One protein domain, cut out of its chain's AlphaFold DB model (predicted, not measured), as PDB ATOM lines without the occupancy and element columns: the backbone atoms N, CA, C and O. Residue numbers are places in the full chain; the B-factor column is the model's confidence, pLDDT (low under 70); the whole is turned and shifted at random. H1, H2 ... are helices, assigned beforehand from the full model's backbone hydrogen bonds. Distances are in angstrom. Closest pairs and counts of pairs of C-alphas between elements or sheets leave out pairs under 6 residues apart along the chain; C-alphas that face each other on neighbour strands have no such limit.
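What this domain is: This is residues 244 to 405 of the 414 residues of an uncharacterized protein of bacterium (Candidatus Blackallbacteria) CG17_big_fil_post_rev_8_21_14_2_50_48_46 (UniProt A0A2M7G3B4). One long helix, H6, runs through the middle of a body of helices, with H2, H3 and H9 packed on one side of it and H4 and H7 on the other. The short helices H5 and H8 lie by the last residues of H7, and residues 244 to 259, of which 244 to 256 belong to H1, stick out from the body as an arm. The printed part has 162 residues with nine named helices, H1 to H9 in order along the chain, and no named strand; the class is all helix. It is compact, with a radius of gyration of the C-alphas of 16.0 A, and spans 47 by 39 by 27 A.

Where its parts are: Find C-alpha 244 at (18.571, -101.198, 95.558); from there H1 runs 18.2 A to residue 256. Next come H2, residues 265 to 274, and H3, residues 281 to 290. H4, residues 300 to 319, is 28.6 A long, and H5 is residues 323 to 326. Look for C-alpha 331 at (10.209, -102.380, 110.627), where H6 begins; it runs 37.3 A to residue 356. H7, residues 362 to 377, is 21.4 A long, and H8 is residues 380 to 386. H9, residues 393 to 403, ends with C-alpha 403 at (14.851, -115.828, 117.932).

How they stand to each other: Begin at H6, the hub, which touches five helices. H7 touches it at a steep tilt of 48 degrees, opposite ways; their closest C-alphas, Ala 349 and His 364, are 4.9 A apart. H9 touches it with a shallow tilt of 25 degrees, the same way, the closest C-alphas being Phe 336 and Ile 400 at 5.1 A. H4 touches it at a steep tilt of 39 degrees, opposite ways, closest at the C-alphas of Leu 310 and Leu 342, 6.7 A. H2 touches it about perpendicular, at 77 degrees, closest at the C-alphas of Phe 272 and Ala 344, 6.4 A. H3 only just touches it, with 3 pairs of C-alphas within 8 A, closest at Phe 286 and Ala 351, 6.2 A. H7 and H8 touch only at the corner, and only just, with the C-alphas of Ala 376 and Trp 382 closest at 5.5 A. H5 is close to but not clearly touching H7; the closest C-alphas, Gln 325 and Leu 377, are 5.8 A apart. H1 is apart from the other helices. In H1, H2, H3, H4, H6, H7, H8 and H9 every O i to N i+4 pair is within hydrogen-bond range; H5 is too short for such a pair.

The domain as a whole: The C-alphas farthest apart, Gln 245 and Thr 357, are 48.5 A from each other. The printed part has no cut and no long link. Look for low confidence at residues 257 to 262 and 321 to 327, where pLDDT is under 70; the mean of the printed part is 88.8.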
ATOM      1  N   THR A 244      17.938-100.243  96.477       91.00
ATOM      2  CA  THR A 244      18.571-101.198  95.558       91.00
ATOM      3  C   THR A 244      19.897-101.701  96.120       91.00
ATOM      4  O   THR A 244      20.169-102.900  96.082       91.00
ATOM      5  N   GLN A 245      20.709-100.811  96.696       91.06
ATOM      6  CA  GLN A 245      21.960-101.189  97.349       91.06
ATOM      7  C   GLN A 245      21.709-102.121  98.540       91.06
ATOM      8  O   GLN A 245      22.360-103.161  98.636       91.06
ATOM      9  N   LEU A 246      20.722-101.810  99.390       89.00
ATOM     10  CA  LEU A 246      20.300-102.696 100.478       89.00
ATOM     11  C   LEU A 246      19.930-104.082  99.938       89.00
ATOM     12  O   LEU A 246      20.383-105.092 100.475       89.00
ATOM     13  N   TYR A 247      19.138-104.146  98.867       90.25
ATOM     14  CA  TYR A 247      18.765-105.414  98.246       90.25
ATOM     15  C   TYR A 247      19.980-106.224  97.782       90.25
ATOM     16  O   TYR A 247      20.092-107.408  98.108       90.25
ATOM     17  N   LEU A 248      20.917-105.593  97.073       88.94
ATOM     18  CA  LEU A 248      22.126-106.259  96.588       88.94
ATOM     19  C   LEU A 248      22.986-106.785  97.741       88.94
ATOM     20  O   LEU A 248      23.468-107.917  97.683       88.94
ATOM     21  N   GLU A 249      23.158-105.997  98.800       87.81
ATOM     22  CA  GLU A 249      23.900-106.411  99.992       87.81
ATOM     23  C   GLU A 249      23.245-107.604 100.686       87.81
ATOM     24  O   GLU A 249      23.937-108.552 101.063       87.81
ATOM     25  N   GLN A 250      21.916-107.611 100.779       86.19
ATOM     26  CA  GLN A 250      21.160-108.702 101.386       86.19
ATOM     27  C   GLN A 250      21.233-109.992 100.575       86.19
ATOM     28  O   GLN A 250      21.516-111.052 101.134       86.19
ATOM     29  N   VAL A 251      21.054-109.917  99.256       84.50
ATOM     30  CA  VAL A 251      21.184-111.085  98.374       84.50
ATOM     31  C   VAL A 251      22.604-111.640  98.409       84.50
ATOM     32  O   VAL A 251      22.787-112.857  98.487       84.50
ATOM     33  N   ASN A 252      23.616-110.773  98.388       84.94
ATOM     34  CA  ASN A 252      25.004-111.203  98.518       84.94
ATOM     35  C   ASN A 252      25.241-111.893  99.862       84.94
ATOM     36  O   ASN A 252      25.796-112.987  99.879       84.94
ATOM     37  N   HIS A 253      24.747-111.319 100.962       83.31
ATOM     38  CA  HIS A 253      24.868-111.907 102.293       83.31
ATOM     39  C   HIS A 253      24.180-113.277 102.400       83.31
ATOM     40  O   HIS A 253      24.759-114.220 102.945       83.31
ATOM     41  N   TRP A 254      22.978-113.428 101.835       80.81
ATOM     42  CA  TRP A 254      22.286-114.718 101.791       80.81
ATOM     43  C   TRP A 254      23.060-115.779 101.000       80.81
ATOM     44  O   TRP A 254      23.051-116.948 101.388       80.81
ATOM     45  N   ARG A 255      23.763-115.378  99.934       77.88
ATOM     46  CA  ARG A 255      24.590-116.267  99.103       77.88
ATOM     47  C   ARG A 255      25.944-116.608  99.726       77.88
ATOM     48  O   ARG A 255      26.426-117.717  99.510       77.88
ATOM     49  N   SER A 256      26.572-115.677 100.446       72.25
ATOM     50  CA  SER A 256      27.958-115.821 100.912       72.25
ATOM     51  C   SER A 256      28.099-116.287 102.360       72.25
ATOM     52  O   SER A 256      29.068-116.979 102.654       72.25
ATOM     53  N   ASP A 257      27.181-115.911 103.262       59.91
ATOM     54  CA  ASP A 257      27.561-115.740 104.675       59.91
ATOM     55  C   ASP A 257      26.555-116.198 105.732       59.91
ATOM     56  O   ASP A 257      26.794-116.000 106.928       59.91
ATOM     57  N   ILE A 258      25.455-116.868 105.376       60.28
ATOM     58  CA  ILE A 258      24.640-117.491 106.427       60.28
ATOM     59  C   ILE A 258      25.308-118.798 106.857       60.28
ATOM     60  O   ILE A 258      24.794-119.887 106.580       60.28
ATOM     61  N   HIS A 259      26.447-118.702 107.542       54.25
ATOM     62  CA  HIS A 259      26.959-119.793 108.356       54.25
ATOM     63  C   HIS A 259      25.796-120.341 109.185       54.25
ATOM     64  O   HIS A 259      25.029-119.598 109.813       54.25
ATOM     65  N   VAL A 260      25.617-121.658 109.142       56.62
ATOM     66  CA  VAL A 260      24.699-122.332 110.047       56.62
ATOM     67  C   VAL A 260      25.310-122.167 111.436       56.62
ATOM     68  O   VAL A 260      26.226-122.890 111.817       56.62
ATOM     69  N   TYR A 261      24.889-121.122 112.151       59.84
ATOM     70  CA  TYR A 261      25.293-120.948 113.537       59.84
ATOM     71  C   TYR A 261      24.827-122.171 114.329       59.84
ATOM     72  O   TYR A 261      23.713-122.651 114.082       59.84
ATOM     73  N   PRO A 262      25.642-122.659 115.276       66.44
ATOM     74  CA  PRO A 262      25.196-123.697 116.185       66.44
ATOM     75  C   PRO A 262      23.946-123.215 116.918       66.44
ATOM     76  O   PRO A 262      23.821-122.030 117.253       66.44
ATOM     77  N   THR A 263      23.013-124.134 117.146       75.69
ATOM     78  CA  THR A 263      21.780-123.831 117.868       75.69
ATOM     79  C   THR A 263      22.118-123.350 119.273       75.69
ATOM     80  O   THR A 263      22.731-124.077 120.053       75.69
ATOM     81  N   ARG A 264      21.689-122.136 119.623       85.12
ATOM     82  CA  ARG A 264      21.873-121.575 120.971       85.12
ATOM     83  C   ARG A 264      20.592-121.732 121.771       85.12
ATOM     84  O   ARG A 264      19.756-120.833 121.806       85.12
ATOM     85  N   TRP A 265      20.433-122.909 122.369       86.06
ATOM     86  CA  TRP A 265      19.225-123.277 123.108       86.06
ATOM     87  C   TRP A 265      18.898-122.307 124.237       86.06
ATOM     88  O   TRP A 265      17.742-121.940 124.381       86.06
ATOM     89  N   GLU A 266      19.901-121.872 125.000       90.62
ATOM     90  CA  GLU A 266      19.712-120.957 126.129       90.62
ATOM     91  C   GLU A 266      19.116-119.618 125.673       90.62
ATOM     92  O   GLU A 266      18.013-119.279 126.088       90.62
ATOM     93  N   GLU A 267      19.748-118.940 124.705       93.06
ATOM     94  CA  GLU A 267      19.245-117.671 124.149       93.06
ATOM     95  C   GLU A 267      17.817-117.802 123.581       93.06
ATOM     96  O   GLU A 267      16.967-116.934 123.787       93.06
ATOM     97  N   ALA A 268      17.542-118.902 122.874       93.00
ATOM     98  CA  ALA A 268      16.236-119.173 122.282       93.00
ATOM     99  C   ALA A 268      15.155-119.432 123.352       93.00
ATOM    100  O   ALA A 268      14.040-118.915 123.255       93.00
ATOM    101  N   ILE A 269      15.475-120.222 124.380       94.69
ATOM    102  CA  ILE A 269      14.558-120.568 125.473       94.69
ATOM    103  C   ILE A 269      14.290-119.355 126.359       94.69
ATOM    104  O   ILE A 269      13.139-119.148 126.748       94.69
ATOM    105  N   ASP A 270      15.302-118.542 126.648       95.88
ATOM    106  CA  ASP A 270      15.159-117.340 127.468       95.88
ATOM    107  C   ASP A 270      14.233-116.328 126.793       95.88
ATOM    108  O   ASP A 270      13.272-115.858 127.410       95.88
ATOM    109  N   LEU A 271      14.440-116.065 125.498       96.81
ATOM    110  CA  LEU A 271      13.558-115.189 124.729       96.81
ATOM    111  C   LEU A 271      12.129-115.743 124.647       96.81
ATOM    112  O   LEU A 271      11.164-115.003 124.847       96.81
ATOM    113  N   PHE A 272      11.972-117.043 124.372       96.69
ATOM    114  CA  PHE A 272      10.653-117.676 124.362       96.69
ATOM    115  C   PHE A 272       9.949-117.542 125.713       96.69
ATOM    116  O   PHE A 272       8.771-117.193 125.752       96.69
ATOM    117  N   SER A 273      10.673-117.770 126.810       95.75
ATOM    118  CA  SER A 273      10.147-117.691 128.174       95.75
ATOM    119  C   SER A 273       9.715-116.273 128.536       95.75
ATOM    120  O   SER A 273       8.643-116.096 129.115       95.75
ATOM    121  N   ALA A 274      10.500-115.262 128.151       95.31
ATOM    122  CA  ALA A 274      10.201-113.854 128.411       95.31
ATOM    123  C   ALA A 274       8.900-113.379 127.738       95.31
ATOM    124  O   ALA A 274       8.199-112.518 128.269       95.31
ATOM    125  N   LEU A 275       8.560-113.965 126.589       94.81
ATOM    126  CA  LEU A 275       7.396-113.597 125.778       94.81
ATOM    127  C   LEU A 275       6.309-114.681 125.745       94.81
ATOM    128  O   LEU A 275       5.407-114.633 124.911       94.81
ATOM    129  N   ASN A 276       6.399-115.664 126.645       92.69
ATOM    130  CA  ASN A 276       5.634-116.904 126.586       92.69
ATOM    131  C   ASN A 276       4.114-116.656 126.478       92.69
ATOM    132  O   ASN A 276       3.490-116.215 127.452       92.69
ATOM    133  N   PRO A 277       3.482-116.999 125.340       87.12
ATOM    134  CA  PRO A 277       2.045-116.821 125.165       87.12
ATOM    135  C   PRO A 277       1.221-117.935 125.834       87.12
ATOM    136  O   PRO A 277       0.000-117.826 125.922       87.12
ATOM    137  N   PHE A 278       1.867-118.991 126.344       85.50
ATOM    138  CA  PHE A 278       1.233-120.194 126.894       85.50
ATOM    139  C   PHE A 278       1.686-120.504 128.338       85.50
ATOM    140  O   PHE A 278       2.163-121.613 128.612       85.50
ATOM    141  N   PRO A 279       1.583-119.563 129.294       86.00
ATOM    142  CA  PRO A 279       2.086-119.789 130.646       86.00
ATOM    143  C   PRO A 279       1.403-121.010 131.276       86.00
ATOM    144  O   PRO A 279       0.197-121.018 131.522       86.00
ATOM    145  N   SER A 280       2.176-122.075 131.510       92.19
ATOM    146  CA  SER A 280       1.694-123.290 132.159       92.19
ATOM    147  C   SER A 280       2.838-124.054 132.841       92.19
ATOM    148  O   SER A 280       3.940-124.130 132.289       92.19
ATOM    149  N   PRO A 281       2.579-124.725 133.982       93.31
ATOM    150  CA  PRO A 281       3.586-125.555 134.644       93.31
ATOM    151  C   PRO A 281       4.096-126.716 133.780       93.31
ATOM    152  O   PRO A 281       5.194-127.223 133.999       93.31
ATOM    153  N   ALA A 282       3.289-127.188 132.822       92.88
ATOM    154  CA  ALA A 282       3.716-128.203 131.867       92.88
ATOM    155  C   ALA A 282       4.782-127.635 130.923       92.88
ATOM    156  O   ALA A 282       5.882-128.175 130.858       92.88
ATOM    157  N   LEU A 283       4.510-126.499 130.280       93.62
ATOM    158  CA  LEU A 283       5.478-125.876 129.382       93.62
ATOM    159  C   LEU A 283       6.792-125.536 130.100       93.62
ATOM    160  O   LEU A 283       7.856-125.855 129.586       93.62
ATOM    161  N   GLU A 284       6.749-125.010 131.326       93.38
ATOM    162  CA  GLU A 284       7.964-124.739 132.115       93.38
ATOM    163  C   GLU A 284       8.816-125.991 132.375       93.38
ATOM    164  O   GLU A 284      10.048-125.946 132.298       93.38
ATOM    165  N   ARG A 285       8.183-127.136 132.671       94.44
ATOM    166  CA  ARG A 285       8.900-128.413 132.815       94.44
ATOM    167  C   ARG A 285       9.539-128.843 131.501       94.44
ATOM    168  O   ARG A 285      10.667-129.330 131.515       94.44
ATOM    169  N   PHE A 286       8.832-128.663 130.390       95.62
ATOM    170  CA  PHE A 286       9.359-128.967 129.068       95.62
ATOM    171  C   PHE A 286      10.555-128.076 128.708       95.62
ATOM    172  O   PHE A 286      11.574-128.595 128.264       95.62
ATOM    173  N   LEU A 287      10.500-126.769 128.972       95.12
ATOM    174  CA  LEU A 287      11.614-125.853 128.691       95.12
ATOM    175  C   LEU A 287      12.888-126.243 129.458       95.12
ATOM    176  O   LEU A 287      13.970-126.266 128.878       95.12
ATOM    177  N   LYS A 288      12.762-126.668 130.723       93.38
ATOM    178  CA  LYS A 288      13.889-127.222 131.505       93.38
ATOM    179  C   LYS A 288      14.457-128.513 130.912       93.38
ATOM    180  O   LYS A 288      15.644-128.791 131.073       93.38
ATOM    181  N   GLN A 289      13.622-129.331 130.273       92.31
ATOM    182  CA  GLN A 289      14.095-130.505 129.539       92.31
ATOM    183  C   GLN A 289      14.820-130.083 128.260       92.31
ATOM    184  O   GLN A 289      15.898-130.598 127.984       92.31
ATOM    185  N   LEU A 290      14.269-129.120 127.523       91.56
ATOM    186  CA  LEU A 290      14.826-128.626 126.267       91.56
ATOM    187  C   LEU A 290      16.201-127.961 126.447       91.56
ATOM    188  O   LEU A 290      17.059-128.094 125.579       91.56
ATOM    189  N   GLN A 291      16.456-127.329 127.600       89.25
ATOM    190  CA  GLN A 291      17.784-126.810 127.969       89.25
ATOM    191  C   GLN A 291      18.879-127.890 127.977       89.25
ATOM    192  O   GLN A 291      20.054-127.577 127.805       89.25
ATOM    193  N   LYS A 292      18.515-129.167 128.161       88.19
ATOM    194  CA  LYS A 292      19.455-130.300 128.135       88.19
ATOM    195  C   LYS A 292      19.696-130.845 126.724       88.19
ATOM    196  O   LYS A 292      20.483-131.773 126.566       88.19
ATOM    197  N   GLY A 293      19.014-130.298 125.720       85.44
ATOM    198  CA  GLY A 293      19.021-130.771 124.342       85.44
ATOM    199  C   GLY A 293      17.651-131.267 123.888       85.44
ATOM    200  O   GLY A 293      16.665-131.247 124.630       85.44
ATOM    201  N   LEU A 294      17.591-131.709 122.630       89.50
ATOM    202  CA  LEU A 294      16.347-132.197 122.051       89.50
ATOM    203  C   LEU A 294      15.831-133.423 122.821       89.50
ATOM    204  O   LEU A 294      16.595-134.345 123.102       89.50
ATOM    205  N   PRO A 295      14.525-133.461 123.124       87.88
ATOM    206  CA  PRO A 295      13.910-134.586 123.820       87.88
ATOM    207  C   PRO A 295      13.905-135.906 123.032       87.88
ATOM    208  O   PRO A 295      13.793-136.975 123.624       87.88
ATOM    209  N   TYR A 296      13.951-135.818 121.705       90.56
ATOM    210  CA  TYR A 296      13.843-136.934 120.774       90.56
ATOM    211  C   TYR A 296      14.478-136.551 119.432       90.56
ATOM    212  O   TYR A 296      14.685-135.370 119.133       90.56
ATOM    213  N   GLU A 297      14.785-137.556 118.615       90.69
ATOM    214  CA  GLU A 297      15.360-137.353 117.287       90.69
ATOM    215  C   GLU A 297      14.339-136.781 116.291       90.69
ATOM    216  O   GLU A 297      13.142-137.062 116.350       90.69
ATOM    217  N   ILE A 298      14.835-135.982 115.343       93.25
ATOM    218  CA  ILE A 298      14.056-135.415 114.237       93.25
ATOM    219  C   ILE A 298      14.700-135.900 112.940       93.25
ATOM    220  O   ILE A 298      15.838-135.525 112.633       93.25
ATOM    221  N   SER A 299      13.974-136.741 112.200       93.38
ATOM    222  CA  SER A 299      14.440-137.324 110.938       93.38
ATOM    223  C   SER A 299      14.608-136.265 109.849       93.38
ATOM    224  O   SER A 299      13.914-135.252 109.846       93.38
ATOM    225  N   GLU A 300      15.485-136.516 108.878       93.19
ATOM    226  CA  GLU A 300      15.717-135.607 107.744       93.19
ATOM    227  C   GLU A 300      14.428-135.289 106.969       93.19
ATOM    228  O   GLU A 300      14.148-134.128 106.677       93.19
ATOM    229  N   SER A 301      13.579-136.296 106.735       93.69
ATOM    230  CA  SER A 301      12.273-136.091 106.095       93.69
ATOM    231  C   SER A 301      11.364-135.154 106.896       93.69
ATOM    232  O   SER A 301      10.679-134.323 106.302       93.69
ATOM    233  N   LEU A 302      11.360-135.255 108.229       94.94
ATOM    234  CA  LEU A 302      10.577-134.354 109.070       94.94
ATOM    235  C   LEU A 302      11.178-132.944 109.088       94.94
ATOM    236  O   LEU A 302      10.428-131.974 109.081       94.94
ATOM    237  N   ARG A 303      12.508-132.807 109.055       94.31
ATOM    238  CA  ARG A 303      13.181-131.502 108.938       94.31
ATOM    239  C   ARG A 303      12.800-130.779 107.650       94.31
ATOM    240  O   ARG A 303      12.457-129.601 107.707       94.31
ATOM    241  N   ALA A 304      12.770-131.493 106.527       92.38
ATOM    242  CA  ALA A 304      12.299-130.946 105.256       92.38
ATOM    243  C   ALA A 304      10.843-130.452 105.357       92.38
ATOM    244  O   ALA A 304      10.545-129.325 104.964       92.38
ATOM    245  N   GLN A 305       9.953-131.237 105.977       93.75
ATOM    246  CA  GLN A 305       8.558-130.831 106.209       93.75
ATOM    247  C   GLN A 305       8.434-129.628 107.155       93.75
ATOM    248  O   GLN A 305       7.589-128.764 106.933       93.75
ATOM    249  N   ILE A 306       9.269-129.542 108.197       95.62
ATOM    250  CA  ILE A 306       9.342-128.357 109.064       95.62
ATOM    251  C   ILE A 306       9.747-127.140 108.235       95.62
ATOM    252  O   ILE A 306       9.102-126.102 108.342       95.62
ATOM    253  N   GLY A 307      10.780-127.267 107.397       93.56
ATOM    254  CA  GLY A 307      11.234-126.192 106.514       93.56
ATOM    255  C   GLY A 307      10.118-125.678 105.607       93.56
ATOM    256  O   GLY A 307       9.906-124.469 105.534       93.56
ATOM    257  N   GLU A 308       9.363-126.592 104.999       93.00
ATOM    258  CA  GLU A 308       8.200-126.279 104.165       93.00
ATOM    259  C   GLU A 308       7.128-125.503 104.940       93.00
ATOM    260  O   GLU A 308       6.725-124.409 104.546       93.00
ATOM    261  N   VAL A 309       6.732-126.024 106.107       95.06
ATOM    262  CA  VAL A 309       5.706-125.405 106.953       95.06
ATOM    263  C   VAL A 309       6.132-124.023 107.433       95.06
ATOM    264  O   VAL A 309       5.329-123.094 107.370       95.06
ATOM    265  N   LEU A 310       7.373-123.855 107.901       95.31
ATOM    266  CA  LEU A 310       7.866-122.559 108.375       95.31
ATOM    267  C   LEU A 310       7.963-121.543 107.232       95.31
ATOM    268  O   LEU A 310       7.611-120.381 107.442       95.31
ATOM    269  N   ARG A 311       8.386-121.965 106.033       93.56
ATOM    270  CA  ARG A 311       8.428-121.105 104.840       93.56
ATOM    271  C   ARG A 311       7.033-120.637 104.445       93.56
ATOM    272  O   ARG A 311       6.804-119.433 104.334       93.56
ATOM    273  N   ASN A 312       6.093-121.565 104.296       93.38
ATOM    274  CA  ASN A 312       4.725-121.250 103.889       93.38
ATOM    275  C   ASN A 312       3.992-120.428 104.957       93.38
ATOM    276  O   ASN A 312       3.257-119.495 104.628       93.38
ATOM    277  N   TYR A 313       4.234-120.706 106.242       94.12
ATOM    278  CA  TYR A 313       3.677-119.924 107.343       94.12
ATOM    279  C   TYR A 313       4.223-118.495 107.357       94.12
ATOM    280  O   TYR A 313       3.441-117.545 107.404       94.12
ATOM    281  N   LEU A 314       5.545-118.319 107.262       93.12
ATOM    282  CA  LEU A 314       6.153-116.990 107.220       93.12
ATOM    283  C   LEU A 314       5.684-116.196 105.995       93.12
ATOM    284  O   LEU A 314       5.351-115.023 106.126       93.12
ATOM    285  N   THR A 315       5.597-116.844 104.834       91.44
ATOM    286  CA  THR A 315       5.092-116.231 103.598       91.44
ATOM    287  C   THR A 315       3.669-115.718 103.791       91.44
ATOM    288  O   THR A 315       3.411-114.537 103.575       91.44
ATOM    289  N   ARG A 316       2.753-116.557 104.303       89.50
ATOM    290  CA  ARG A 316       1.380-116.123 104.617       89.50
ATOM    291  C   ARG A 316       1.350-114.954 105.593       89.50
ATOM    292  O   ARG A 316       0.507-114.081 105.434       89.50
ATOM    293  N   ARG A 317       2.251-114.912 106.576       88.50
ATOM    294  CA  ARG A 317       2.320-113.811 107.545       88.50
ATOM    295  C   ARG A 317       2.838-112.506 106.964       88.50
ATOM    296  O   ARG A 317       2.337-111.457 107.345       88.50
ATOM    297  N   LEU A 318       3.825-112.556 106.075       86.56
ATOM    298  CA  LEU A 318       4.327-111.354 105.409       86.56
ATOM    299  C   LEU A 318       3.305-110.771 104.435       86.56
ATOM    300  O   LEU A 318       3.202-109.554 104.331       86.56
ATOM    301  N   LEU A 319       2.558-111.633 103.745       85.75
ATOM    302  CA  LEU A 319       1.551-111.215 102.773       85.75
ATOM    303  C   LEU A 319       0.227-110.815 103.436       85.75
ATOM    304  O   LEU A 319      -0.421-109.853 103.021       85.75
ATOM    305  N   ASN A 320      -0.162-111.507 104.510       79.75
ATOM    306  CA  ASN A 320      -1.378-111.230 105.262       79.75
ATOM    307  C   ASN A 320      -1.082-110.576 106.610       79.75
ATOM    308  O   ASN A 320      -1.160-111.183 107.684       79.75
ATOM    309  N   LEU A 321      -0.751-109.293 106.527       65.06
ATOM    310  CA  LEU A 321      -0.616-108.434 107.686       65.06
ATOM    311  C   LEU A 321      -1.995-108.083 108.208       65.06
ATOM    312  O   LEU A 321      -2.635-107.134 107.759       65.06
ATOM    313  N   ASN A 322      -2.455-108.866 109.175       57.88
ATOM    314  CA  ASN A 322      -3.660-108.517 109.893       57.88
ATOM    315  C   ASN A 322      -3.458-107.129 110.543       57.88
ATOM    316  O   ASN A 322      -2.479-106.951 111.279       57.88
ATOM    317  N   PRO A 323      -4.365-106.158 110.328       49.50
ATOM    318  CA  PRO A 323      -4.255-104.822 110.909       49.50
ATOM    319  C   PRO A 323      -4.159-104.813 112.440       49.50
ATOM    320  O   PRO A 323      -3.683-103.835 113.003       49.50
ATOM    321  N   TYR A 324      -4.535-105.887 113.139       50.97
ATOM    322  CA  TYR A 324      -4.327-105.999 114.588       50.97
ATOM    323  C   TYR A 324      -2.893-106.372 114.997       50.97
ATOM    324  O   TYR A 324      -2.506-106.113 116.130       50.97
ATOM    325  N   GLN A 325      -2.105-107.000 114.121       60.47
ATOM    326  CA  GLN A 325      -0.839-107.645 114.504       60.47
ATOM    327  C   GLN A 325       0.389-106.754 114.385       60.47
ATOM    328  O   GLN A 325       1.399-107.033 115.028       60.47
ATOM    329  N   ALA A 326       0.346-105.744 113.520       60.19
ATOM    330  CA  ALA A 326       1.519-104.918 113.286       60.19
ATOM    331  C   ALA A 326       1.224-103.415 113.262       60.19
ATOM    332  O   ALA A 326       2.166-102.636 113.139       60.19
ATOM    333  N   LYS A 327      -0.041-102.987 113.416       68.31
ATOM    334  CA  LYS A 327      -0.401-101.568 113.345       68.31
ATOM    335  C   LYS A 327       0.369-100.768 114.382       68.31
ATOM    336  O   LYS A 327       0.219-100.991 115.574       68.31
ATOM    337  N   GLY A 328       1.190 -99.841 113.896       75.69
ATOM    338  CA  GLY A 328       2.057 -99.005 114.727       75.69
ATOM    339  C   GLY A 328       3.459 -99.564 114.982       75.69
ATOM    340  O   GLY A 328       4.296 -98.820 115.493       75.69
ATOM    341  N   LEU A 329       3.758-100.806 114.582       85.50
ATOM    342  CA  LEU A 329       5.104-101.364 114.692       85.50
ATOM    343  C   LEU A 329       6.063-100.714 113.691       85.50
ATOM    344  O   LEU A 329       5.716-100.416 112.543       85.50
ATOM    345  N   THR A 330       7.308-100.546 114.126       88.62
ATOM    346  CA  THR A 330       8.420-100.238 113.230       88.62
ATOM    347  C   THR A 330       8.842-101.479 112.449       88.62
ATOM    348  O   THR A 330       8.526-102.612 112.820       88.62
ATOM    349  N   LEU A 331       9.634-101.290 111.398       87.50
ATOM    350  CA  LEU A 331      10.209-102.380 110.627       87.50
ATOM    351  C   LEU A 331      11.002-103.361 111.511       87.50
ATOM    352  O   LEU A 331      10.888-104.577 111.360       87.50
ATOM    353  N   PHE A 332      11.791-102.842 112.451       91.94
ATOM    354  CA  PHE A 332      12.598-103.654 113.363       91.94
ATOM    355  C   PHE A 332      11.719-104.539 114.248       91.94
ATOM    356  O   PHE A 332      11.960-105.742 114.362       91.94
ATOM    357  N   GLN A 333      10.667-103.955 114.820       92.19
ATOM    358  CA  GLN A 333       9.691-104.661 115.651       92.19
ATOM    359  C   GLN A 333       8.898-105.681 114.828       92.19
ATOM    360  O   GLN A 333       8.629-106.791 115.290       92.19
ATOM    361  N   PHE A 334       8.572-105.341 113.582       89.69
ATOM    362  CA  PHE A 334       7.884-106.226 112.658       89.69
ATOM    363  C   PHE A 334       8.720-107.469 112.324       89.69
ATOM    364  O   PHE A 334       8.243-108.592 112.509       89.69
ATOM    365  N   VAL A 335       9.975-107.296 111.891       91.19
ATOM    366  CA  VAL A 335      10.886-108.420 111.594       91.19
ATOM    367  C   VAL A 335      11.148-109.246 112.853       91.19
ATOM    368  O   VAL A 335      11.170-110.479 112.787       91.19
ATOM    369  N   PHE A 336      11.267-108.596 114.011       94.50
ATOM    370  CA  PHE A 336      11.345-109.283 115.294       94.50
ATOM    371  C   PHE A 336      10.129-110.177 115.552       94.50
ATOM    372  O   PHE A 336      10.298-111.367 115.825       94.50
ATOM    373  N   LEU A 337       8.912-109.657 115.393       93.62
ATOM    374  CA  LEU A 337       7.690-110.438 115.568       93.62
ATOM    375  C   LEU A 337       7.633-111.629 114.596       93.62
ATOM    376  O   LEU A 337       7.144-112.704 114.961       93.62
ATOM    377  N   GLN A 338       8.150-111.485 113.372       93.44
ATOM    378  CA  GLN A 338       8.277-112.601 112.430       93.44
ATOM    379  C   GLN A 338       9.225-113.688 112.945       93.44
ATOM    380  O   GLN A 338       8.833-114.855 113.023       93.44
ATOM    381  N   ALA A 339      10.427-113.300 113.373       95.44
ATOM    382  CA  ALA A 339      11.426-114.221 113.911       95.44
ATOM    383  C   ALA A 339      10.927-114.931 115.177       95.44
ATOM    384  O   ALA A 339      11.021-116.156 115.284       95.44
ATOM    385  N   TYR A 340      10.327-114.181 116.104       96.62
ATOM    386  CA  TYR A 340       9.764-114.723 117.337       96.62
ATOM    387  C   TYR A 340       8.657-115.746 117.069       96.62
ATOM    388  O   TYR A 340       8.567-116.764 117.749       96.62
ATOM    389  N   SER A 341       7.834-115.525 116.048       95.62
ATOM    390  CA  SER A 341       6.746-116.453 115.737       95.62
ATOM    391  C   SER A 341       7.258-117.799 115.230       95.62
ATOM    392  O   SER A 341       6.701-118.833 115.595       95.62
ATOM    393  N   LEU A 342       8.339-117.820 114.439       96.69
ATOM    394  CA  LEU A 342       8.972-119.081 114.039       96.69
ATOM    395  C   LEU A 342       9.614-119.793 115.232       96.69
ATOM    396  O   LEU A 342       9.498-121.013 115.345       96.69
ATOM    397  N   LEU A 343      10.256-119.053 116.139       97.31
ATOM    398  CA  LEU A 343      10.774-119.606 117.392       97.31
ATOM    399  C   LEU A 343       9.648-120.255 118.212       97.31
ATOM    400  O   LEU A 343       9.750-121.420 118.604       97.31
ATOM    401  N   ALA A 344       8.570-119.507 118.451       96.88
ATOM    402  CA  ALA A 344       7.465-119.931 119.295       96.88
ATOM    403  C   ALA A 344       6.745-121.160 118.732       96.88
ATOM    404  O   ALA A 344       6.478-122.102 119.477       96.88
ATOM    405  N   VAL A 345       6.500-121.196 117.418       97.06
ATOM    406  CA  VAL A 345       5.909-122.360 116.740       97.06
ATOM    407  C   VAL A 345       6.790-123.595 116.894       97.06
ATOM    408  O   VAL A 345       6.280-124.665 117.221       97.06
ATOM    409  N   GLN A 346       8.104-123.468 116.700       96.94
ATOM    410  CA  GLN A 346       9.027-124.599 116.821       96.94
ATOM    411  C   GLN A 346       9.082-125.151 118.252       96.94
ATOM    412  O   GLN A 346       8.939-126.359 118.445       96.94
ATOM    413  N   ILE A 347       9.232-124.287 119.263       96.25
ATOM    414  CA  ILE A 347       9.261-124.709 120.674       96.25
ATOM    415  C   ILE A 347       7.925-125.330 121.086       96.25
ATOM    416  O   ILE A 347       7.908-126.397 121.705       96.25
ATOM    417  N   GLN A 348       6.805-124.712 120.708       96.06
ATOM    418  CA  GLN A 348       5.483-125.228 121.046       96.06
ATOM    419  C   GLN A 348       5.204-126.567 120.355       96.06
ATOM    420  O   GLN A 348       4.659-127.474 120.982       96.06
ATOM    421  N   ALA A 349       5.626-126.745 119.102       96.56
ATOM    422  CA  ALA A 349       5.492-128.020 118.405       96.56
ATOM    423  C   ALA A 349       6.297-129.129 119.096       96.56
ATOM    424  O   ALA A 349       5.796-130.248 119.244       96.56
ATOM    425  N   LEU A 350       7.507-128.818 119.579       96.44
ATOM    426  CA  LEU A 350       8.292-129.774 120.357       96.44
ATOM    427  C   LEU A 350       7.602-130.144 121.679       96.44
ATOM    428  O   LEU A 350       7.557-131.325 122.037       96.44
ATOM    429  N   ALA A 351       7.040-129.156 122.381       96.00
ATOM    430  CA  ALA A 351       6.313-129.367 123.630       96.00
ATOM    431  C   ALA A 351       5.081-130.260 123.420       96.00
ATOM    432  O   ALA A 351       4.872-131.216 124.169       96.00
ATOM    433  N   LEU A 352       4.296-129.995 122.372       95.81
ATOM    434  CA  LEU A 352       3.144-130.815 121.996       95.81
ATOM    435  C   LEU A 352       3.569-132.252 121.678       95.81
ATOM    436  O   LEU A 352       2.995-133.186 122.229       95.81
ATOM    437  N   GLY A 353       4.626-132.435 120.880       96.00
ATOM    438  CA  GLY A 353       5.149-133.768 120.571       96.00
ATOM    439  C   GLY A 353       5.661-134.520 121.794       96.00
ATOM    440  O   GLY A 353       5.431-135.721 121.914       96.00
ATOM    441  N   TRP A 354       6.294-133.820 122.738       95.38
ATOM    442  CA  TRP A 354       6.740-134.402 124.002       95.38
ATOM    443  C   TRP A 354       5.567-134.930 124.826       95.38
ATOM    444  O   TRP A 354       5.605-136.067 125.289       95.38
ATOM    445  N   TYR A 355       4.510-134.138 124.998       94.25
ATOM    446  CA  TYR A 355       3.384-134.544 125.839       94.25
ATOM    447  C   TYR A 355       2.425-135.533 125.175       94.25
ATOM    448  O   TYR A 355       1.820-136.324 125.893       94.25
ATOM    449  N   ASP A 356       2.297-135.503 123.850       92.19
ATOM    450  CA  ASP A 356       1.372-136.370 123.118       92.19
ATOM    451  C   ASP A 356       1.983-137.747 122.813       92.19
ATOM    452  O   ASP A 356       1.479-138.778 123.253       92.19
ATOM    453  N   THR A 357       3.097-137.783 122.073       89.62
ATOM    454  CA  THR A 357       3.600-139.031 121.457       89.62
ATOM    455  C   THR A 357       5.082-139.309 121.688       89.62
ATOM    456  O   THR A 357       5.589-140.303 121.173       89.62
ATOM    457  N   GLN A 358       5.784-138.460 122.449       91.75
ATOM    458  CA  GLN A 358       7.245-138.497 122.626       91.75
ATOM    459  C   GLN A 358       8.030-138.400 121.301       91.75
ATOM    460  O   GLN A 358       9.204-138.756 121.240       91.75
ATOM    461  N   VAL A 359       7.388-137.897 120.240       93.19
ATOM    462  CA  VAL A 359       7.959-137.676 118.907       93.19
ATOM    463  C   VAL A 359       7.300-136.436 118.294       93.19
ATOM    464  O   VAL A 359       6.110-136.183 118.490       93.19
ATOM    465  N   LEU A 360       8.049-135.647 117.525       95.38
ATOM    466  CA  LEU A 360       7.480-134.546 116.747       95.38
ATOM    467  C   LEU A 360       6.822-135.070 115.463       95.38
ATOM    468  O   LEU A 360       7.395-135.887 114.750       95.38
ATOM    469  N   LYS A 361       5.634-134.558 115.141       94.06
ATOM    470  CA  LYS A 361       4.874-134.903 113.939       94.06
ATOM    471  C   LYS A 361       4.325-133.636 113.272       94.06
ATOM    472  O   LYS A 361       4.181-132.617 113.957       94.06
ATOM    473  N   PRO A 362       3.972-133.669 111.976       92.06
ATOM    474  CA  PRO A 362       3.468-132.494 111.255       92.06
ATOM    475  C   PRO A 362       2.217-131.859 111.875       92.06
ATOM    476  O   PRO A 362       2.041-130.642 111.841       92.06
ATOM    477  N   GLU A 363       1.340-132.657 112.482       92.94
ATOM    478  CA  GLU A 363       0.167-132.170 113.206       92.94
ATOM    479  C   GLU A 363       0.515-131.269 114.392       92.94
ATOM    480  O   GLU A 363      -0.227-130.319 114.642       92.94
ATOM    481  N   HIS A 364       1.645-131.497 115.067       95.88
ATOM    482  CA  HIS A 364       2.079-130.654 116.179       95.88
ATOM    483  C   HIS A 364       2.511-129.268 115.700       95.88
ATOM    484  O   HIS A 364       2.219-128.290 116.377       95.88
ATOM    485  N   LEU A 365       3.135-129.155 114.519       95.69
ATOM    486  CA  LEU A 365       3.472-127.855 113.921       95.69
ATOM    487  C   LEU A 365       2.207-127.056 113.610       95.69
ATOM    488  O   LEU A 365       2.097-125.891 113.982       95.69
ATOM    489  N   ARG A 366       1.216-127.698 112.981       93.50
ATOM    490  CA  ARG A 366      -0.068-127.056 112.660       93.50
ATOM    491  C   ARG A 366      -0.819-126.626 113.920       93.50
ATOM    492  O   ARG A 366      -1.357-125.524 113.973       93.50
ATOM    493  N   ALA A 367      -0.831-127.479 114.942       93.69
ATOM    494  CA  ALA A 367      -1.428-127.158 116.233       93.69
ATOM    495  C   ALA A 367      -0.691-126.002 116.929       93.69
ATOM    496  O   ALA A 367      -1.347-125.101 117.449       93.69
ATOM    497  N   ALA A 368       0.643-125.989 116.891       95.75
ATOM    498  CA  ALA A 368       1.465-124.919 117.444       95.75
ATOM    499  C   ALA A 368       1.205-123.572 116.756       95.75
ATOM    500  O   ALA A 368       1.048-122.571 117.450       95.75
ATOM    501  N   ILE A 369       1.089-123.550 115.422       95.19
ATOM    502  CA  ILE A 369       0.712-122.348 114.660       95.19
ATOM    503  C   ILE A 369      -0.643-121.823 115.130       95.19
ATOM    504  O   ILE A 369      -0.743-120.668 115.532       95.19
ATOM    505  N   ASN A 370      -1.674-122.673 115.148       91.19
ATOM    506  CA  ASN A 370      -3.013-122.254 115.558       91.19
ATOM    507  C   ASN A 370      -3.047-121.734 117.009       91.19
ATOM    508  O   ASN A 370      -3.668-120.709 117.296       91.19
ATOM    509  N   GLN A 371      -2.355-122.418 117.929       91.75
ATOM    510  CA  GLN A 371      -2.246-121.979 119.321       91.75
ATOM    511  C   GLN A 371      -1.538-120.627 119.420       91.75
ATOM    512  O   GLN A 371      -2.035-119.743 120.111       91.75
ATOM    513  N   PHE A 372      -0.418-120.446 118.718       92.75
ATOM    514  CA  PHE A 372       0.343-119.200 118.732       92.75
ATOM    515  C   PHE A 372      -0.442-118.027 118.145       92.75
ATOM    516  O   PHE A 372      -0.533-116.975 118.780       92.75
ATOM    517  N   GLU A 373      -1.064-118.215 116.978       90.00
ATOM    518  CA  GLU A 373      -1.917-117.192 116.370       90.00
ATOM    519  C   GLU A 373      -3.026-116.756 117.333       90.00
ATOM    520  O   GLU A 373      -3.267-115.564 117.489       90.00
ATOM    521  N   THR A 374      -3.657-117.705 118.026       86.81
ATOM    522  CA  THR A 374      -4.749-117.414 118.965       86.81
ATOM    523  C   THR A 374      -4.253-116.731 120.241       86.81
ATOM    524  O   THR A 374      -4.834-115.744 120.685       86.81
ATOM    525  N   ALA A 375      -3.191-117.253 120.860       89.50
ATOM    526  CA  ALA A 375      -2.747-116.825 122.186       89.50
ATOM    527  C   ALA A 375      -1.945-115.517 122.174       89.50
ATOM    528  O   ALA A 375      -1.981-114.785 123.166       89.50
ATOM    529  N   ALA A 376      -1.241-115.239 121.073       89.25
ATOM    530  CA  ALA A 376      -0.434-114.038 120.890       89.25
ATOM    531  C   ALA A 376      -1.060-113.104 119.851       89.25
ATOM    532  O   ALA A 376      -1.513-112.011 120.175       89.25
ATOM    533  N   LEU A 377      -1.122-113.543 118.592       86.31
ATOM    534  CA  LEU A 377      -1.368-112.635 117.471       86.31
ATOM    535  C   LEU A 377      -2.813-112.115 117.371       86.31
ATOM    536  O   LEU A 377      -3.050-111.080 116.756       86.31
ATOM    537  N   GLN A 378      -3.780-112.820 117.948       82.50
ATOM    538  CA  GLN A 378      -5.190-112.419 118.014       82.50
ATOM    539  C   GLN A 378      -5.587-111.925 119.413       82.50
ATOM    540  O   GLN A 378      -6.768-111.716 119.685       82.50
ATOM    541  N   ASN A 379      -4.611-111.744 120.308       84.56
ATOM    542  CA  ASN A 379      -4.832-111.402 121.704       84.56
ATOM    543  C   ASN A 379      -4.181-110.049 122.044       84.56
ATOM    544  O   ASN A 379      -2.986-110.011 122.351       84.56
ATOM    545  N   PRO A 380      -4.949-108.943 122.060       83.94
ATOM    546  CA  PRO A 380      -4.423-107.617 122.395       83.94
ATOM    547  C   PRO A 380      -3.691-107.577 123.743       83.94
ATOM    548  O   PRO A 380      -2.637-106.964 123.857       83.94
ATOM    549  N   ALA A 381      -4.163-108.339 124.737       87.31
ATOM    550  CA  ALA A 381      -3.542-108.372 126.058       87.31
ATOM    551  C   ALA A 381      -2.116-108.955 126.049       87.31
ATOM    552  O   ALA A 381      -1.336-108.679 126.961       87.31
ATOM    553  N   TRP A 382      -1.769-109.784 125.057       89.94
ATOM    554  CA  TRP A 382      -0.394-110.253 124.885       89.94
ATOM    555  C   TRP A 382       0.507-109.115 124.389       89.94
ATOM    556  O   TRP A 382       1.568-108.890 124.969       89.94
ATOM    557  N   PHE A 383       0.055-108.340 123.399       85.50
ATOM    558  CA  PHE A 383       0.779-107.157 122.923       85.50
ATOM    559  C   PHE A 383       0.966-106.117 124.034       85.50
ATOM    560  O   PHE A 383       2.098-105.699 124.279       85.50
ATOM    561  N   ASP A 384      -0.101-105.787 124.769       86.00
ATOM    562  CA  ASP A 384      -0.064-104.808 125.865       86.00
ATOM    563  C   ASP A 384       0.920-105.217 126.970       86.00
ATOM    564  O   ASP A 384       1.680-104.402 127.496       86.00
ATOM    565  N   ARG A 385       0.933-106.509 127.322       91.00
ATOM    566  CA  ARG A 385       1.822-107.052 128.358       91.00
ATOM    567  C   ARG A 385       3.291-106.940 127.970       91.00
ATOM    568  O   ARG A 385       4.122-106.676 128.835       91.00
ATOM    569  N   HIS A 386       3.606-107.216 126.710       91.00
ATOM    570  CA  HIS A 386       4.984-107.337 126.241       91.00
ATOM    571  C   HIS A 386       5.532-106.056 125.606       91.00
ATOM    572  O   HIS A 386       6.728-106.002 125.334       91.00
ATOM    573  N   GLN A 387       4.688-105.037 125.411       89.75
ATOM    574  CA  GLN A 387       5.061-103.694 124.950       89.75
ATOM    575  C   GLN A 387       5.981-103.720 123.722       89.75
ATOM    576  O   GLN A 387       6.989-103.019 123.664       89.75
ATOM    577  N   LEU A 388       5.642-104.545 122.726       87.44
ATOM    578  CA  LEU A 388       6.480-104.722 121.533       87.44
ATOM    579  C   LEU A 388       6.730-103.406 120.784       87.44
ATOM    580  O   LEU A 388       7.817-103.197 120.252       87.44
ATOM    581  N   GLU A 389       5.747-102.507 120.794       86.81
ATOM    582  CA  GLU A 389       5.822-101.166 120.207       86.81
ATOM    583  C   GLU A 389       6.817-100.226 120.910       86.81
ATOM    584  O   GLU A 389       7.275 -99.253 120.307       86.81
ATOM    585  N   ALA A 390       7.194-100.521 122.159       89.94
ATOM    586  CA  ALA A 390       8.148 -99.733 122.936       89.94
ATOM    587  C   ALA A 390       9.607-100.181 122.748       89.94
ATOM    588  O   ALA A 390      10.518 -99.495 123.213       89.94
ATOM    589  N   LEU A 391       9.851-101.314 122.081       91.75
ATOM    590  CA  LEU A 391      11.206-101.818 121.867       91.75
ATOM    591  C   LEU A 391      11.985-100.895 120.924       91.75
ATOM    592  O   LEU A 391      11.479-100.502 119.868       91.75
ATOM    593  N   ASP A 392      13.223-100.577 121.294       93.88
ATOM    594  CA  ASP A 392      14.151 -99.854 120.424       93.88
ATOM    595  C   ASP A 392      14.798-100.783 119.379       93.88
ATOM    596  O   ASP A 392      14.685-102.016 119.420       93.88
ATOM    597  N   GLU A 393      15.473-100.184 118.399       94.12
ATOM    598  CA  GLU A 393      16.071-100.896 117.271       94.12
ATOM    599  C   GLU A 393      17.176-101.864 117.728       94.12
ATOM    600  O   GLU A 393      17.271-102.987 117.223       94.12
ATOM    601  N   ALA A 394      17.977-101.477 118.725       94.50
ATOM    602  CA  ALA A 394      19.052-102.307 119.270       94.50
ATOM    603  C   ALA A 394      18.509-103.566 119.966       94.50
ATOM    604  O   ALA A 394      19.023-104.670 119.752       94.50
ATOM    605  N   THR A 395      17.441-103.418 120.749       95.62
ATOM    606  CA  THR A 395      16.752-104.525 121.421       95.62
ATOM    607  C   THR A 395      16.117-105.460 120.398       95.62
ATOM    608  O   THR A 395      16.274-106.677 120.506       95.62
ATOM    609  N   CYS A 396      15.478-104.917 119.357       95.81
ATOM    610  CA  CYS A 396      14.922-105.721 118.267       95.81
ATOM    611  C   CYS A 396      16.003-106.532 117.540       95.81
ATOM    612  O   CYS A 396      15.816-107.725 117.310       95.81
ATOM    613  N   LEU A 397      17.156-105.933 117.218       95.06
ATOM    614  CA  LEU A 397      18.278-106.636 116.579       95.06
ATOM    615  C   LEU A 397      18.800-107.796 117.442       95.06
ATOM    616  O   LEU A 397      19.023-108.900 116.934       95.06
ATOM    617  N   ALA A 398      18.968-107.575 118.749       94.81
ATOM    618  CA  ALA A 398      19.379-108.625 119.679       94.81
ATOM    619  C   ALA A 398      18.332-109.750 119.768       94.81
ATOM    620  O   ALA A 398      18.682-110.932 119.720       94.81
ATOM    621  N   ALA A 399      17.051-109.390 119.823       96.00
ATOM    622  CA  ALA A 399      15.954-110.342 119.919       96.00
ATOM    623  C   ALA A 399      15.752-111.148 118.622       96.00
ATOM    624  O   ALA A 399      15.522-112.351 118.690       96.00
ATOM    625  N   ILE A 400      15.920-110.545 117.437       95.25
ATOM    626  CA  ILE A 400      15.920-111.260 116.145       95.25
ATOM    627  C   ILE A 400      17.058-112.283 116.104       95.25
ATOM    628  O   ILE A 400      16.858-113.426 115.682       95.25
ATOM    629  N   ARG A 401      18.257-111.901 116.562       92.94
ATOM    630  CA  ARG A 401      19.395-112.822 116.637       92.94
ATOM    631  C   ARG A 401      19.071-114.026 117.519       92.94
ATOM    632  O   ARG A 401      19.226-115.149 117.053       92.94
ATOM    633  N   ALA A 402      18.564-113.797 118.729       94.06
ATOM    634  CA  ALA A 402      18.177-114.869 119.646       94.06
ATOM    635  C   ALA A 402      17.027-115.731 119.087       94.06
ATOM    636  O   ALA A 402      17.102-116.959 119.113       94.06
ATOM    637  N   ALA A 403      15.996-115.115 118.501       95.38
ATOM    638  CA  ALA A 403      14.851-115.828 117.932       95.38
ATOM    639  C   ALA A 403      15.234-116.731 116.762       95.38
ATOM    640  O   ALA A 403      14.675-117.813 116.588       95.38
ATOM    641  N   THR A 404      16.215-116.306 115.975       93.00
ATOM    642  CA  THR A 404      16.693-117.091 114.845       93.00
ATOM    643  C   THR A 404      17.753-118.113 115.237       93.00
ATOM    644  O   THR A 404      18.186-118.840 114.358       93.00
ATOM    645  N   CYS A 405      18.170-118.243 116.504       90.06
ATOM    646  CA  CYS A 405      19.149-119.252 116.941       90.06
ATOM    647  C   CYS A 405      18.622-120.697 116.907       90.06
ATOM    648  O   CYS A 405      19.432-121.617 116.980       90.06
TER     649      CYS A 405